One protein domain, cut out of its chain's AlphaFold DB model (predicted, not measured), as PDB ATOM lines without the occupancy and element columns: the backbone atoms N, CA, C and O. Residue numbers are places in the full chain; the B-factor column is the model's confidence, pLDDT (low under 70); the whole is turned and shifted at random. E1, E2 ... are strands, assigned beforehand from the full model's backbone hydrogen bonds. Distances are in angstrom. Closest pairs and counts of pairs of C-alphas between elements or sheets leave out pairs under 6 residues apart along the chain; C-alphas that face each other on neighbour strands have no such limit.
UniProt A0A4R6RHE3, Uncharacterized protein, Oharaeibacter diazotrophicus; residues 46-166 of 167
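What this domain is: This is residues 46 to 166 of the 167 residues of an uncharacterized protein of Oharaeibacter diazotrophicus (UniProt A0A4R6RHE3). This is an elongated sandwich of two twisted antiparallel sheets, E1 - E9 - E3 - E7 - E6 and E2 - E8 - E4 - E5, face to face with their strands crossed at 36 degrees. The long strands E3 and E9 run side by side through the five-strand sheet and bend, while the hairpin of E6 and E7 lies toward one end of the long axis. The printed part has 121 residues with nine named strands, E1 to E9 in order, and no named helix; the class is all strand. The whole is compact, with a radius of gyration of the C-alphas of 14.4 A and spans of 44 by 25 by 21 A.

Where its parts are: E1, residues 46 to 54, begins at C-alpha 46 (89.495, 25.110, 77.962) and is 27.2 A long. E2 is residues 60 to 64, 13.5 A. E3, residues 72 to 85, is 35.5 A long and bends by 65 degrees at residue 75. E4, residues 91 to 100, is 26.8 A long, and E5 is residues 106 to 109. E6 is residues 114 to 118 and E7 residues 124 to 129. E8, residues 139 to 147, is 25.1 A long. E9, residues 152 to 165, is 37.3 A long, bends by 51 degrees at residue 162 and ends at C-alpha 165 (93.189, 36.461, 73.887).

How they stand to each other: In the larger sheet, edge strand E1 is antiparallel to E9, with N 49 and O 159 2.9 A apart. E9 is antiparallel to E3 at 167 degrees, with N 82 and O 156 at 2.8 A. E3 is antiparallel to E7, with N 81 and O 127 at 2.8 A. E7 and E6 form a hairpin, with N 116 and O 126 at 2.8 A. Residues 134 to 135 pair antiparallel with residues 74 to 75 of E3. In the other sheet, E2 is antiparallel to E8, with N 63 and O 143 at 2.9 A; E8 is antiparallel to E4, with N 97 and O 142 at 2.8 A; E4 and E5 form a hairpin, with N 98 and O 107 at 2.8 A. Between the sheets, the closest C-alphas of E8 and E9 are those of Val 143 and Cys 157, 7.7 A apart. E2 and E9 are near each other, with 9 pairs of C-alphas within 10 A.

The domain as a whole: The two C-alphas farthest apart, those of Gly 121 and Ala 166, are 45.2 A apart. The printed part has no cut and no long link. Mean pLDDT of the printed part is 81.1; residue 57 and residues 88 to 92, 111 to 122 and 148 to 151 are under 70.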
ATOM      1  N   VAL A  46      89.654  26.389  78.656       84.31
ATOM      2  CA  VAL A  46      89.495  25.110  77.962       84.31
ATOM      3  C   VAL A  46      88.207  25.178  77.145       84.31
ATOM      4  O   VAL A  46      87.135  25.432  77.689       84.31
ATOM      5  N   TYR A  47      88.325  24.968  75.839       85.62
ATOM      6  CA  TYR A  47      87.198  24.864  74.921       85.62
ATOM      7  C   TYR A  47      86.942  23.390  74.640       85.62
ATOM      8  O   TYR A  47      87.862  22.666  74.256       85.62
ATOM      9  N   GLN A  48      85.707  22.940  74.834       87.44
ATOM     10  CA  GLN A  48      85.267  21.591  74.499       87.44
ATOM     11  C   GLN A  48      83.847  21.662  73.971       87.44
ATOM     12  O   GLN A  48      82.935  22.024  74.706       87.44
ATOM     13  N   GLU A  49      83.666  21.275  72.715       89.75
ATOM     14  CA  GLU A  49      82.362  21.290  72.069       89.75
ATOM     15  C   GLU A  49      82.106  19.993  71.318       89.75
ATOM     16  O   GLU A  49      83.019  19.348  70.789       89.75
ATOM     17  N   LYS A  50      80.831  19.607  71.279       90.69
ATOM     18  CA  LYS A  50      80.360  18.418  70.571       90.69
ATOM     19  C   LYS A  50      79.222  18.791  69.644       90.69
ATOM     20  O   LYS A  50      78.279  19.468  70.039       90.69
ATOM     21  N   VAL A  51      79.287  18.288  68.421       90.44
ATOM     22  CA  VAL A  51      78.251  18.486  67.414       90.44
ATOM     23  C   VAL A  51      77.848  17.153  66.819       90.44
ATOM     24  O   VAL A  51      78.680  16.283  66.582       90.44
ATOM     25  N   ASN A  52      76.557  17.006  66.553       90.75
ATOM     26  CA  ASN A  52      76.024  15.883  65.806       90.75
ATOM     27  C   ASN A  52      75.233  16.379  64.595       90.75
ATOM     28  O   ASN A  52      74.699  17.498  64.565       90.75
ATOM     29  N   ARG A  53      75.187  15.547  63.559       87.12
ATOM     30  CA  ARG A  53      74.407  15.818  62.358       87.12
ATOM     31  C   ARG A  53      73.923  14.521  61.740       87.12
ATOM     32  O   ARG A  53      74.712  13.621  61.470       87.12
ATOM     33  N   PHE A  54      72.624  14.474  61.466       86.69
ATOM     34  CA  PHE A  54      72.066  13.500  60.541       86.69
ATOM     35  C   PHE A  54      72.308  13.979  59.113       86.69
ATOM     36  O   PHE A  54      71.995  15.124  58.769       86.69
ATOM     37  N   CYS A  55      72.894  13.109  58.302       82.06
ATOM     38  CA  CYS A  55      73.224  13.396  56.917       82.06
ATOM     39  C   CYS A  55      72.171  12.733  56.027       82.06
ATOM     40  O   CYS A  55      71.994  11.517  56.036       82.06
ATOM     41  N   THR A  56      71.413  13.547  55.300       73.19
ATOM     42  CA  THR A  56      70.363  13.084  54.391       73.19
ATOM     43  C   THR A  56      70.970  12.842  53.024       73.19
ATOM     44  O   THR A  56      71.126  13.809  52.298       73.19
ATOM     45  N   SER A  57      71.331  11.601  52.681       67.94
ATOM     46  CA  SER A  57      71.641  11.140  51.310       67.94
ATOM     47  C   SER A  57      72.379  12.135  50.385       67.94
ATOM     48  O   SER A  57      72.130  12.159  49.180       67.94
ATOM     49  N   THR A  58      73.265  12.969  50.925       71.00
ATOM     50  CA  THR A  58      74.028  13.972  50.184       71.00
ATOM     51  C   THR A  58      75.494  13.560  50.179       71.00
ATOM     52  O   THR A  58      75.986  13.028  51.176       71.00
ATOM     53  N   PRO A  59      76.212  13.797  49.069       73.81
ATOM     54  CA  PRO A  59      77.636  13.468  48.971       73.81
ATOM     55  C   PRO A  59      78.496  14.314  49.920       73.81
ATOM     56  O   PRO A  59      79.603  13.916  50.277       73.81
ATOM     57  N   GLU A  60      77.971  15.464  50.343       82.06
ATOM     58  CA  GLU A  60      78.575  16.343  51.333       82.06
ATOM     59  C   GLU A  60      77.601  16.582  52.487       82.06
ATOM     60  O   GLU A  60      76.396  16.770  52.289       82.06
ATOM     61  N   CYS A  61      78.126  16.563  53.706       85.00
ATOM     62  CA  CYS A  61      77.380  16.860  54.917       85.00
ATOM     63  C   CYS A  61      78.256  17.705  55.835       85.00
ATOM     64  O   CYS A  61      79.379  17.312  56.148       85.00
ATOM     65  N   ALA A  62      77.746  18.857  56.265       89.19
ATOM     66  CA  ALA A  62      78.492  19.792  57.094       89.19
ATOM     67  C   ALA A  62      77.743  20.127  58.385       89.19
ATOM     68  O   ALA A  62      76.505  20.145  58.432       89.19
ATOM     69  N   LYS A  63      78.505  20.412  59.439       92.06
ATOM     70  CA  LYS A  63      77.980  20.893  60.713       92.06
ATOM     71  C   LYS A  63      78.953  21.878  61.349       92.06
ATOM     72  O   LYS A  63      80.116  21.554  61.563       92.06
ATOM     73  N   ALA A  64      78.445  23.059  61.684       92.00
ATOM     74  CA  ALA A  64      79.190  24.074  62.414       92.00
ATOM     75  C   ALA A  64      79.265  23.760  63.917       92.00
ATOM     76  O   ALA A  64      78.262  23.365  64.524       92.00
ATOM     77  N   PHE A  65      80.449  23.970  64.493       92.12
ATOM     78  CA  PHE A  65      80.672  24.185  65.921       92.12
ATOM     79  C   PHE A  65      80.287  25.622  66.306       92.12
ATOM     80  O   PHE A  65      80.156  26.473  65.421       92.12
ATOM     81  N   PRO A  66      80.113  25.920  67.607       90.69
ATOM     82  CA  PRO A  66      80.009  27.297  68.075       90.69
ATOM     83  C   PRO A  66      81.215  28.129  67.631       90.69
ATOM     84  O   PRO A  66      82.349  27.643  67.643       90.69
ATOM     85  N   ASP A  67      80.961  29.379  67.259       89.56
ATOM     86  CA  ASP A  67      81.992  30.271  66.732       89.56
ATOM     87  C   ASP A  67      83.085  30.568  67.757       89.56
ATOM     88  O   ASP A  67      82.835  30.625  68.966       89.56
ATOM     89  N   VAL A  68      84.288  30.860  67.261       90.56
ATOM     90  CA  VAL A  68      85.335  31.443  68.104       90.56
ATOM     91  C   VAL A  68      84.934  32.881  68.457       90.56
ATOM     92  O   VAL A  68      84.758  33.695  67.542       90.56
ATOM     93  N   PRO A  69      84.798  33.230  69.753       89.88
ATOM     94  CA  PRO A  69      84.363  34.562  70.154       89.88
ATOM     95  C   PRO A  69      85.282  35.673  69.640       89.88
ATOM     96  O   PRO A  69      86.494  35.491  69.496       89.88
ATOM     97  N   ALA A  70      84.711  36.861  69.443       89.44
ATOM     98  CA  ALA A  70      85.469  38.058  69.102       89.44
ATOM     99  C   ALA A  70      86.599  38.312  70.119       89.44
ATOM    100  O   ALA A  70      86.420  38.165  71.331       89.44
ATOM    101  N   GLY A  71      87.781  38.689  69.621       88.25
ATOM    102  CA  GLY A  71      88.963  38.948  70.454       88.25
ATOM    103  C   GLY A  71      89.602  37.700  71.078       88.25
ATOM    104  O   GLY A  71      90.542  37.832  71.865       88.25
ATOM    105  N   LYS A  72      89.128  36.494  70.739       91.12
ATOM    106  CA  LYS A  72      89.731  35.228  71.164       91.12
ATOM    107  C   LYS A  72      90.349  34.491  69.985       91.12
ATOM    108  O   LYS A  72      89.810  34.499  68.890       91.12
ATOM    109  N   VAL A  73      91.456  33.809  70.235       91.38
ATOM    110  CA  VAL A  73      92.053  32.837  69.315       91.38
ATOM    111  C   VAL A  73      91.941  31.470  69.964       91.38
ATOM    112  O   VAL A  73      92.213  31.320  71.160       91.38
ATOM    113  N   MET A  74      91.540  30.471  69.184       91.69
ATOM    114  CA  MET A  74      91.458  29.100  69.664       91.69
ATOM    115  C   MET A  74      92.618  28.277  69.116       91.69
ATOM    116  O   MET A  74      92.756  28.126  67.908       91.69
ATOM    117  N   GLN A  75      93.417  27.689  69.997       91.88
ATOM    118  CA  GLN A  75      94.326  26.612  69.624       91.88
ATOM    119  C   GLN A  75      93.557  25.299  69.687       91.88
ATOM    120  O   GLN A  75      93.203  24.853  70.781       91.88
ATOM    121  N   VAL A  76      93.282  24.676  68.543       89.19
ATOM    122  CA  VAL A  76      92.727  23.318  68.539       89.19
ATOM    123  C   VAL A  76      93.815  22.382  69.060       89.19
ATOM    124  O   VAL A  76      94.973  22.534  68.690       89.19
ATOM    125  N   ARG A  77      93.456  21.463  69.959       88.31
ATOM    126  CA  ARG A  77      94.370  20.465  70.538       88.31
ATOM    127  C   ARG A  77      93.997  19.044  70.152       88.31
ATOM    128  O   ARG A  77      94.867  18.193  69.998       88.31
ATOM    129  N   HIS A  78      92.701  18.775  70.040       86.56
ATOM    130  CA  HIS A  78      92.207  17.446  69.720       86.56
ATOM    131  C   HIS A  78      90.889  17.534  68.961       86.56
ATOM    132  O   HIS A  78      90.001  18.318  69.312       86.56
ATOM    133  N   PHE A  79      90.761  16.689  67.944       86.56
ATOM    134  CA  PHE A  79      89.563  16.544  67.135       86.56
ATOM    135  C   PHE A  79      89.268  15.062  66.919       86.56
ATOM    136  O   PHE A  79      90.133  14.291  66.508       86.56
ATOM    137  N   SER A  80      88.025  14.666  67.152       86.88
ATOM    138  CA  SER A  80      87.571  13.301  66.901       86.88
ATOM    139  C   SER A  80      86.175  13.310  66.312       86.88
ATOM    140  O   SER A  80      85.314  14.034  66.805       86.88
ATOM    141  N   CYS A  81      85.923  12.458  65.330       85.31
ATOM    142  CA  CYS A  81      84.606  12.234  64.760       85.31
ATOM    143  C   CYS A  81      84.284  10.750  64.723       85.31
ATOM    144  O   CYS A  81      85.049   9.952  64.192       85.31
ATOM    145  N   GLY A  82      83.121  10.387  65.241       84.81
ATOM    146  CA  GLY A  82      82.460   9.134  64.935       84.81
ATOM    147  C   GLY A  82      81.505   9.307  63.758       84.81
ATOM    148  O   GLY A  82      80.850  10.340  63.626       84.81
ATOM    149  N   LEU A  83      81.413   8.306  62.896       81.69
ATOM    150  CA  LEU A  83      80.497   8.287  61.760       81.69
ATOM    151  C   LEU A  83      79.792   6.935  61.665       81.69
ATOM    152  O   LEU A  83      80.419   5.887  61.793       81.69
ATOM    153  N   VAL A  84      78.485   6.961  61.418       82.00
ATOM    154  CA  VAL A  84      77.702   5.766  61.079       82.00
ATOM    155  C   VAL A  84      77.695   5.637  59.569       82.00
ATOM    156  O   VAL A  84      77.017   6.416  58.898       82.00
ATOM    157  N   ALA A  85      78.425   4.656  59.044       76.56
ATOM    158  CA  ALA A  85      78.515   4.380  57.614       76.56
ATOM    159  C   ALA A  85      78.434   2.884  57.346       76.56
ATOM    160  O   ALA A  85      79.239   2.125  57.889       76.56
ATOM    161  N   ALA A  86      77.536   2.466  56.448       72.81
ATOM    162  CA  ALA A  86      77.421   1.060  56.051       72.81
ATOM    163  C   ALA A  86      78.762   0.446  55.597       72.81
ATOM    164  O   ALA A  86      79.017  -0.726  55.866       72.81
ATOM    165  N   ASP A  87      79.635   1.249  54.980       71.06
ATOM    166  CA  ASP A  87      81.006   0.883  54.626       71.06
ATOM    167  C   ASP A  87      81.962   2.074  54.841       71.06
ATOM    168  O   ASP A  87      81.723   3.176  54.342       71.06
ATOM    169  N   ALA A  88      83.075   1.849  55.550       64.06
ATOM    170  CA  ALA A  88      84.138   2.839  55.742       64.06
ATOM    171  C   ALA A  88      84.763   3.316  54.434       64.06
ATOM    172  O   ALA A  88      85.139   4.481  54.334       64.06
ATOM    173  N   ARG A  89      84.886   2.435  53.432       64.81
ATOM    174  CA  ARG A  89      85.566   2.741  52.160       64.81
ATOM    175  C   ARG A  89      84.868   3.843  51.364       64.81
ATOM    176  O   ARG A  89      85.449   4.400  50.440       64.81
ATOM    177  N   GLN A  90      83.623   4.152  51.717       65.25
ATOM    178  CA  GLN A  90      82.829   5.208  51.098       65.25
ATOM    179  C   GLN A  90      83.097   6.590  51.700       65.25
ATOM    180  O   GLN A  90      82.788   7.602  51.065       65.25
ATOM    181  N   THR A  91      83.699   6.635  52.892       69.25
ATOM    182  CA  THR A  91      84.211   7.873  53.479       69.25
ATOM    183  C   THR A  91      85.470   8.256  52.720       69.25
ATOM    184  O   THR A  91      86.513   7.627  52.883       69.25
ATOM    185  N   ARG A  92      85.374   9.274  51.859       69.38
ATOM    186  CA  ARG A  92      86.539   9.756  51.112       69.38
ATOM    187  C   ARG A  92      87.380  10.657  51.995       69.38
ATOM    188  O   ARG A  92      88.593  10.481  52.052       69.38
ATOM    189  N   GLN A  93      86.743  11.636  52.641       78.00
ATOM    190  CA  GLN A  93      87.431  12.675  53.399       78.00
ATOM    191  C   GLN A  93      86.550  13.229  54.525       78.00
ATOM    192  O   GLN A  93      85.343  13.408  54.369       78.00
ATOM    193  N   ILE A  94      87.191  13.559  55.642       80.50
ATOM    194  CA  ILE A  94      86.661  14.465  56.662       80.50
ATOM    195  C   ILE A  94      87.646  15.619  56.736       80.50
ATOM    196  O   ILE A  94      88.851  15.392  56.692       80.50
ATOM    197  N   TYR A  95      87.158  16.847  56.807       85.31
ATOM    198  CA  TYR A  95      88.011  18.014  56.974       85.31
ATOM    199  C   TYR A  95      87.302  19.085  57.792       85.31
ATOM    200  O   TYR A  95      86.082  19.069  57.957       85.31
ATOM    201  N   LEU A  96      88.087  20.014  58.330       88.31
ATOM    202  CA  LEU A  96      87.570  21.207  58.981       88.31
ATOM    203  C   LEU A  96      87.596  22.360  57.977       88.31
ATOM    204  O   LEU A  96      88.633  22.649  57.386       88.31
ATOM    205  N   ARG A  97      86.456  23.013  57.774       91.19
ATOM    206  CA  ARG A  97      86.329  24.244  56.997       91.19
ATOM    207  C   ARG A  97      86.221  25.406  57.973       91.19
ATOM    208  O   ARG A  97      85.327  25.428  58.813       91.19
ATOM    209  N   LEU A  98      87.155  26.340  57.884       91.56
ATOM    210  CA  LEU A  98      87.160  27.552  58.690       91.56
ATOM    211  C   LEU A  98      86.730  28.715  57.818       91.56
ATOM    212  O   LEU A  98      87.361  28.950  56.791       91.56
ATOM    213  N   THR A  99      85.710  29.455  58.230       92.12
ATOM    214  CA  THR A  99      85.242  30.631  57.489       92.12
ATOM    215  C   THR A  99      85.263  31.852  58.396       92.12
ATOM    216  O   THR A  99      84.534  31.917  59.388       92.12
ATOM    217  N   SER A 100      86.110  32.823  58.055       89.38
ATOM    218  CA  SER A 100      86.185  34.113  58.745       89.38
ATOM    219  C   SER A 100      84.920  34.918  58.468       89.38
ATOM    220  O   SER A 100      84.585  35.175  57.314       89.38
ATOM    221  N   ARG A 101      84.222  35.384  59.505       86.38
ATOM    222  CA  ARG A 101      83.052  36.260  59.325       86.38
ATOM    223  C   ARG A 101      83.431  37.680  58.923       86.38
ATOM    224  O   ARG A 101      82.600  38.392  58.370       86.38
ATOM    225  N   LYS A 102      84.671  38.092  59.200       84.94
ATOM    226  CA  LYS A 102      85.178  39.427  58.859       84.94
ATOM    227  C   LYS A 102      85.590  39.533  57.397       84.94
ATOM    228  O   LYS A 102      85.302  40.542  56.765       84.94
ATOM    229  N   THR A 103      86.270  38.513  56.880       82.88
ATOM    230  CA  THR A 103      86.850  38.534  55.527       82.88
ATOM    231  C   THR A 103      86.112  37.634  54.539       82.88
ATOM    232  O   THR A 103      86.383  37.710  53.348       82.88
ATOM    233  N   ALA A 104      85.189  36.782  55.007       85.00
ATOM    234  CA  ALA A 104      84.567  35.693  54.240       85.00
ATOM    235  C   ALA A 104      85.574  34.681  53.652       85.00
ATOM    236  O   ALA A 104      85.197  33.781  52.898       85.00
ATOM    237  N   GLU A 105      86.853  34.787  54.018       83.31
ATOM    238  CA  GLU A 105      87.891  33.862  53.589       83.31
ATOM    239  C   GLU A 105      87.651  32.489  54.202       83.31
ATOM    240  O   GLU A 105      87.303  32.357  55.380       83.31
ATOM    241  N   THR A 106      87.841  31.464  53.374       85.94
ATOM    242  CA  THR A 106      87.641  30.072  53.757       85.94
ATOM    243  C   THR A 106      88.960  29.319  53.685       85.94
ATOM    244  O   THR A 106      89.620  29.301  52.649       85.94
ATOM    245  N   MET A 107      89.326  28.666  54.782       84.19
ATOM    246  CA  MET A 107      90.496  27.801  54.880       84.19
ATOM    247  C   MET A 107      90.055  26.358  55.106       84.19
ATOM    248  O   MET A 107      89.147  26.090  55.894       84.19
ATOM    249  N   ILE A 108      90.712  25.417  54.431       84.50
ATOM    250  CA  ILE A 108      90.439  23.986  54.565       84.50
ATOM    251  C   ILE A 108      91.589  23.342  55.332       84.50
ATOM    252  O   ILE A 108      92.735  23.351  54.891       84.50
ATOM    253  N   PHE A 109      91.264  22.760  56.480       78.25
ATOM    254  CA  PHE A 109      92.185  22.002  57.311       78.25
ATOM    255  C   PHE A 109      91.923  20.517  57.106       78.25
ATOM    256  O   PHE A 109      90.997  19.927  57.670       78.25
ATOM    257  N   GLN A 110      92.773  19.924  56.277       72.88
ATOM    258  CA  GLN A 110      92.768  18.509  55.954       72.88
ATOM    259  C   GLN A 110      94.076  17.896  56.458       72.88
ATOM    260  O   GLN A 110      95.098  17.919  55.778       72.88
ATOM    261  N   GLN A 111      94.062  17.388  57.687       63.03
ATOM    262  CA  GLN A 111      95.132  16.517  58.172       63.03
ATOM    263  C   GLN A 111      94.827  15.060  57.799       63.03
ATOM    264  O   GLN A 111      93.673  14.749  57.488       63.03
ATOM    265  N   PRO A 112      95.826  14.155  57.794       60.06
ATOM    266  CA  PRO A 112      95.592  12.731  57.581       60.06
ATOM    267  C   PRO A 112      94.800  12.153  58.758       60.06
ATOM    268  O   PRO A 112      95.328  11.611  59.726       60.06
ATOM    269  N   PHE A 113      93.491  12.299  58.664       65.75
ATOM    270  CA  PHE A 113      92.518  11.695  59.539       65.75
ATOM    271  C   PHE A 113      92.522  10.191  59.298       65.75
ATOM    272  O   PHE A 113      92.076   9.709  58.258       65.75
ATOM    273  N   THR A 114      93.082   9.445  60.245       63.53
ATOM    274  CA  THR A 114      93.138   7.988  60.131       63.53
ATOM    275  C   THR A 114      91.851   7.406  60.690       63.53
ATOM    276  O   THR A 114      91.450   7.718  61.811       63.53
ATOM    277  N   LEU A 115      91.207   6.549  59.904       66.62
ATOM    278  CA  LEU A 115      90.052   5.785  60.343       66.62
ATOM    279  C   LEU A 115      90.546   4.664  61.267       66.62
ATOM    280  O   LEU A 115      91.215   3.738  60.815       66.62
ATOM    281  N   LYS A 116      90.302   4.785  62.574       63.16
ATOM    282  CA  LYS A 116      90.981   3.967  63.588       63.16
ATOM    283  C   LYS A 116      90.300   2.637  63.901       63.16
ATOM    284  O   LYS A 116      91.006   1.662  64.130       63.16
ATOM    285  N   ALA A 117      88.968   2.565  63.934       62.41
ATOM    286  CA  ALA A 117      88.276   1.321  64.297       62.41
ATOM    287  C   ALA A 117      86.792   1.314  63.905       62.41
ATOM    288  O   ALA A 117      86.162   2.374  63.867       62.41
ATOM    289  N   LYS A 118      86.240   0.108  63.691       66.19
ATOM    290  CA  LYS A 118      84.797  -0.167  63.719       66.19
ATOM    291  C   LYS A 118      84.413  -0.507  65.160       66.19
ATOM    292  O   LYS A 118      84.894  -1.519  65.661       66.19
ATOM    293  N   LEU A 119      83.614   0.326  65.829       63.31
ATOM    294  CA  LEU A 119      83.434   0.184  67.282       63.31
ATOM    295  C   LEU A 119      82.397  -0.846  67.715       63.31
ATOM    296  O   LEU A 119      82.511  -1.323  68.825       63.31
ATOM    297  N   ASP A 120      81.455  -1.236  66.867       56.44
ATOM    298  CA  ASP A 120      80.479  -2.285  67.172       56.44
ATOM    299  C   ASP A 120      79.802  -2.712  65.867       56.44
ATOM    300  O   ASP A 120      79.898  -2.008  64.854       56.44
ATOM    301  N   GLY A 121      79.073  -3.832  65.858       59.12
ATOM    302  CA  GLY A 121      78.310  -4.343  64.701       59.12
ATOM    303  C   GLY A 121      77.382  -3.328  63.994       59.12
ATOM    304  O   GLY A 121      76.883  -3.617  62.913       59.12
ATOM    305  N   ASN A 122      77.231  -2.121  64.543       61.59
ATOM    306  CA  ASN A 122      76.425  -0.992  64.079       61.59
ATOM    307  C   ASN A 122      77.134  -0.031  63.107       61.59
ATOM    308  O   ASN A 122      76.735   1.128  63.006       61.59
ATOM    309  N   ASN A 123      78.155  -0.479  62.366       72.25
ATOM    310  CA  ASN A 123      78.736   0.317  61.270       72.25
ATOM    311  C   ASN A 123      79.273   1.698  61.718       72.25
ATOM    312  O   ASN A 123      79.231   2.676  60.972       72.25
ATOM    313  N   TRP A 124      79.775   1.763  62.955       77.50
ATOM    314  CA  TRP A 124      80.346   2.963  63.559       77.50
ATOM    315  C   TRP A 124      81.849   3.024  63.328       77.50
ATOM    316  O   TRP A 124      82.546   2.093  63.722       77.50
ATOM    317  N   TRP A 125      82.352   4.117  62.770       74.75
ATOM    318  CA  TRP A 125      83.770   4.322  62.495       74.75
ATOM    319  C   TRP A 125      84.284   5.568  63.188       74.75
ATOM    320  O   TRP A 125      83.564   6.555  63.297       74.75
ATOM    321  N   VAL A 126      85.531   5.530  63.647       77.38
ATOM    322  CA  VAL A 126      86.142   6.657  64.355       77.38
ATOM    323  C   VAL A 126      87.298   7.225  63.556       77.38
ATOM    324  O   VAL A 126      88.161   6.496  63.074       77.38
ATOM    325  N   VAL A 127      87.310   8.544  63.461       75.62
ATOM    326  CA  VAL A 127      88.366   9.362  62.900       75.62
ATOM    327  C   VAL A 127      88.920  10.230  64.017       75.62
ATOM    328  O   VAL A 127      88.176  10.963  64.661       75.62
ATOM    329  N   GLU A 128      90.226  10.167  64.238       75.38
ATOM    330  CA  GLU A 128      90.906  10.999  65.232       75.38
ATOM    331  C   GLU A 128      92.043  11.767  64.572       75.38
ATOM    332  O   GLU A 128      92.779  11.229  63.741       75.38
ATOM    333  N   GLY A 129      92.193  13.023  64.975       70.62
ATOM    334  CA  GLY A 129      93.343  13.852  64.667       70.62
ATOM    335  C   GLY A 129      93.791  14.606  65.912       70.62
ATOM    336  O   GLY A 129      92.974  14.998  66.745       70.62
ATOM    337  N   ASN A 130      95.093  14.863  65.998       71.25
ATOM    338  CA  ASN A 130      95.674  15.803  66.956       71.25
ATOM    339  C   ASN A 130      96.097  17.065  66.201       71.25
ATOM    340  O   ASN A 130      97.285  17.248  65.932       71.25
ATOM    341  N   PRO A 131      95.134  17.899  65.776       72.31
ATOM    342  CA  PRO A 131      95.465  19.170  65.169       72.31
ATOM    343  C   PRO A 131      96.106  20.076  66.219       72.31
ATOM    344  O   PRO A 131      95.570  20.205  67.314       72.31
ATOM    345  N   ASP A 132      97.216  20.722  65.871       81.00
ATOM    346  CA  ASP A 132      97.839  21.784  66.669       81.00
ATOM    347  C   ASP A 132      97.912  23.052  65.810       81.00
ATOM    348  O   ASP A 132      98.975  23.485  65.367       81.00
ATOM    349  N   PHE A 133      96.737  23.584  65.461       86.06
ATOM    350  CA  PHE A 133      96.599  24.799  64.658       86.06
ATOM    351  C   PHE A 133      95.727  25.837  65.365       86.06
ATOM    352  O   PHE A 133      94.929  25.519  66.252       86.06
ATOM    353  N   PHE A 134      95.881  27.092  64.950       89.38
ATOM    354  CA  PHE A 134      95.163  28.228  65.514       89.38
ATOM    355  C   PHE A 134      93.995  28.639  64.618       89.38
ATOM    356  O   PHE A 134      94.148  28.791  63.408       89.38
ATOM    357  N   VAL A 135      92.833  28.843  65.234       90.12
ATOM    358  CA  VAL A 135      91.637  29.414  64.621       90.12
ATOM    359  C   VAL A 135      91.541  30.879  65.046       90.12
ATOM    360  O   VAL A 135      91.475  31.147  66.254       90.12
ATOM    361  N   PRO A 136      91.537  31.827  64.093       91.50
ATOM    362  CA  PRO A 136      91.387  33.244  64.397       91.50
ATOM    363  C   PRO A 136      90.055  33.573  65.087       91.50
ATOM    364  O   PRO A 136      89.098  32.796  65.051       91.50
ATOM    365  N   ALA A 137      89.981  34.769  65.670       91.06
ATOM    366  CA  ALA A 137      88.725  35.326  66.167       91.06
ATOM    367  C   ALA A 137      87.671  35.420  65.054       91.06
ATOM    368  O   ALA A 137      88.010  35.515  63.873       91.06
ATOM    369  N   ASP A 138      86.393  35.439  65.437       90.38
ATOM    370  CA  ASP A 138      85.268  35.648  64.515       90.38
ATOM    371  C   ASP A 138      85.215  34.620  63.370       90.38
ATOM    372  O   ASP A 138      84.770  34.919  62.261       90.38
ATOM    373  N   THR A 139      85.690  33.402  63.629       91.31
ATOM    374  CA  THR A 139      85.755  32.324  62.641       91.31
ATOM    375  C   THR A 139      84.751  31.233  62.991       91.31
ATOM    376  O   THR A 139      84.728  30.727  64.116       91.31
ATOM    377  N   THR A 140      83.934  30.858  62.008       92.88
ATOM    378  CA  THR A 140      83.064  29.684  62.079       92.88
ATOM    379  C   THR A 140      83.892  28.444  61.753       92.88
ATOM    380  O   THR A 140      84.629  28.430  60.766       92.88
ATOM    381  N   ILE A 141      83.755  27.395  62.560       92.19
ATOM    382  CA  ILE A 141      84.428  26.111  62.348       92.19
ATOM    383  C   ILE A 141      83.372  25.101  61.944       92.19
ATOM    384  O   ILE A 141      82.461  24.809  62.715       92.19
ATOM    385  N   GLU A 142      83.509  24.522  60.764       91.50
ATOM    386  CA  GLU A 142      82.614  23.486  60.279       91.50
ATOM    387  C   GLU A 142      83.378  22.188  60.098       91.50
ATOM    388  O   GLU A 142      84.436  22.161  59.475       91.50
ATOM    389  N   VAL A 143      82.829  21.090  60.606       89.25
ATOM    390  CA  VAL A 143      83.241  19.775  60.126       89.25
ATOM    391  C   VAL A 143      82.485  19.483  58.847       89.25
ATOM    392  O   VAL A 143      81.256  19.575  58.808       89.25
ATOM    393  N   VAL A 144      83.227  19.130  57.806       88.06
ATOM    394  CA  VAL A 144      82.679  18.716  56.525       88.06
ATOM    395  C   VAL A 144      83.088  17.278  56.267       88.06
ATOM    396  O   VAL A 144      84.261  16.906  56.315       88.06
ATOM    397  N   TYR A 145      82.083  16.462  56.000       82.94
ATOM    398  CA  TYR A 145      82.227  15.105  55.521       82.94
ATOM    399  C   TYR A 145      81.983  15.089  54.013       82.94
ATOM    400  O   TYR A 145      80.972  15.618  53.545       82.94
ATOM    401  N   SER A 146      82.877  14.436  53.273       79.38
ATOM    402  CA  SER A 146      82.711  14.141  51.852       79.38
ATOM    403  C   SER A 146      82.867  12.642  51.606       79.38
ATOM    404  O   SER A 146      83.864  12.019  51.989       79.38
ATOM    405  N   GLY A 147      81.882  12.053  50.936       73.50
ATOM    406  CA  GLY A 147      81.884  10.637  50.597       73.50
ATOM    407  C   GLY A 147      81.205  10.347  49.271       73.50
ATOM    408  O   GLY A 147      80.544  11.194  48.675       73.50
ATOM    409  N   SER A 148      81.376   9.119  48.788       65.06
ATOM    410  CA  SER A 148      80.640   8.631  47.624       65.06
ATOM    411  C   SER A 148      79.430   7.822  48.076       65.06
ATOM    412  O   SER A 148      79.595   6.723  48.599       65.06
ATOM    413  N   GLY A 149      78.227   8.345  47.833       57.75
ATOM    414  CA  GLY A 149      76.970   7.642  48.092       57.75
ATOM    415  C   GLY A 149      76.266   8.037  49.396       57.75
ATOM    416  O   GLY A 149      76.738   8.856  50.176       57.75
ATOM    417  N   THR A 150      75.085   7.457  49.598       54.69
ATOM    418  CA  THR A 150      74.036   7.896  50.536       54.69
ATOM    419  C   THR A 150      74.069   7.214  51.908       54.69
ATOM    420  O   THR A 150      73.041   7.126  52.575       54.69
ATOM    421  N   LEU A 151      75.220   6.702  52.345       64.81
ATOM    422  CA  LEU A 151      75.265   5.719  53.438       64.81
ATOM    423  C   LEU A 151      75.862   6.224  54.753       64.81
ATOM    424  O   LEU A 151      75.816   5.485  55.738       64.81
ATOM    425  N   VAL A 152      76.364   7.463  54.805       71.56
ATOM    426  CA  VAL A 152      76.606   8.121  56.096       71.56
ATOM    427  C   VAL A 152      75.308   8.728  56.578       71.56
ATOM    428  O   VAL A 152      74.793   9.665  55.980       71.56
ATOM    429  N   THR A 153      74.773   8.167  57.658       78.19
ATOM    430  CA  THR A 153      73.485   8.591  58.224       78.19
ATOM    431  C   THR A 153      73.669   9.557  59.384       78.19
ATOM    432  O   THR A 153      72.806  10.399  59.633       78.19
ATOM    433  N   ARG A 154      74.806   9.468  60.077       83.88
ATOM    434  CA  ARG A 154      75.110  10.278  61.251       83.88
ATOM    435  C   ARG A 154      76.604  10.520  61.386       83.88
ATOM    436  O   ARG A 154      77.401   9.603  61.199       83.88
ATOM    437  N   VAL A 155      76.947  11.743  61.771       84.12
ATOM    438  CA  VAL A 155      78.295  12.158  62.152       84.12
ATOM    439  C   VAL A 155      78.224  12.817  63.526       84.12
ATOM    440  O   VAL A 155      77.413  13.720  63.729       84.12
ATOM    441  N   ASP A 156      79.078  12.369  64.442       89.19
ATOM    442  CA  ASP A 156      79.228  12.889  65.799       89.19
ATOM    443  C   ASP A 156      80.676  13.328  66.005       89.19
ATOM    444  O   ASP A 156      81.575  12.497  66.097       89.19
ATOM    445  N   CYS A 157      80.912  14.630  66.100       89.12
ATOM    446  CA  CYS A 157      82.247  15.194  66.224       89.12
ATOM    447  C   CYS A 157      82.434  15.922  67.547       89.12
ATOM    448  O   CYS A 157      81.523  16.564  68.067       89.12
ATOM    449  N   ALA A 158      83.649  15.847  68.069       90.38
ATOM    450  CA  ALA A 158      84.109  16.579  69.228       90.38
ATOM    451  C   ALA A 158      85.369  17.357  68.855       90.38
ATOM    452  O   ALA A 158      86.282  16.820  68.222       90.38
ATOM    453  N   LEU A 159      85.411  18.616  69.272       89.69
ATOM    454  CA  LEU A 159      86.559  19.489  69.115       89.69
ATOM    455  C   LEU A 159      86.928  20.037  70.485       89.69
ATOM    456  O   LEU A 159      86.067  20.459  71.256       89.69
ATOM    457  N   SER A 160      88.218  20.015  70.795       90.31
ATOM    458  CA  SER A 160      88.726  20.599  72.026       90.31
ATOM    459  C   SER A 160      90.009  21.373  71.794       90.31
ATOM    460  O   SER A 160      90.791  21.076  70.887       90.31
ATOM    461  N   GLY A 161      90.205  22.387  72.621       91.12
ATOM    462  CA  GLY A 161      91.274  23.345  72.457       91.12
ATOM    463  C   GLY A 161      91.399  24.295  73.634       91.12
ATOM    464  O   GLY A 161      90.826  24.089  74.703       91.12
ATOM    465  N   ILE A 162      92.168  25.351  73.415       91.88
ATOM    466  CA  ILE A 162      92.420  26.406  74.391       91.88
ATOM    467  C   ILE A 162      92.040  27.738  73.751       91.88
ATOM    468  O   ILE A 162      92.582  28.099  72.708       91.88
ATOM    469  N   LEU A 163      91.128  28.475  74.382       91.12
ATOM    470  CA  LEU A 163      90.814  29.853  74.022       91.12
ATOM    471  C   LEU A 163      91.739  30.811  74.767       91.12
ATOM    472  O   LEU A 163      91.779  30.843  75.996       91.12
ATOM    473  N   SER A 164      92.434  31.646  74.012       91.06
ATOM    474  CA  SER A 164      93.318  32.696  74.518       91.06
ATOM    475  C   SER A 164      92.913  34.046  73.929       91.06
ATOM    476  O   SER A 164      92.112  34.104  72.998       91.06
ATOM    477  N   ASN A 165      93.389  35.149  74.505       89.62
ATOM    478  CA  ASN A 165      93.189  36.461  73.887       89.62
ATOM    479  C   ASN A 165      93.980  36.525  72.575       89.62
ATOM    480  O   ASN A 165      95.099  36.016  72.520       89.62
ATOM    481  N   ALA A 166      93.410  37.156  71.549       80.62
ATOM    482  CA  ALA A 166      94.188  37.572  70.390       80.62
ATOM    483  C   ALA A 166      95.253  38.569  70.879       80.62
ATOM    484  O   ALA A 166      94.893  39.590  71.471       80.62
TER     485      ALA A 166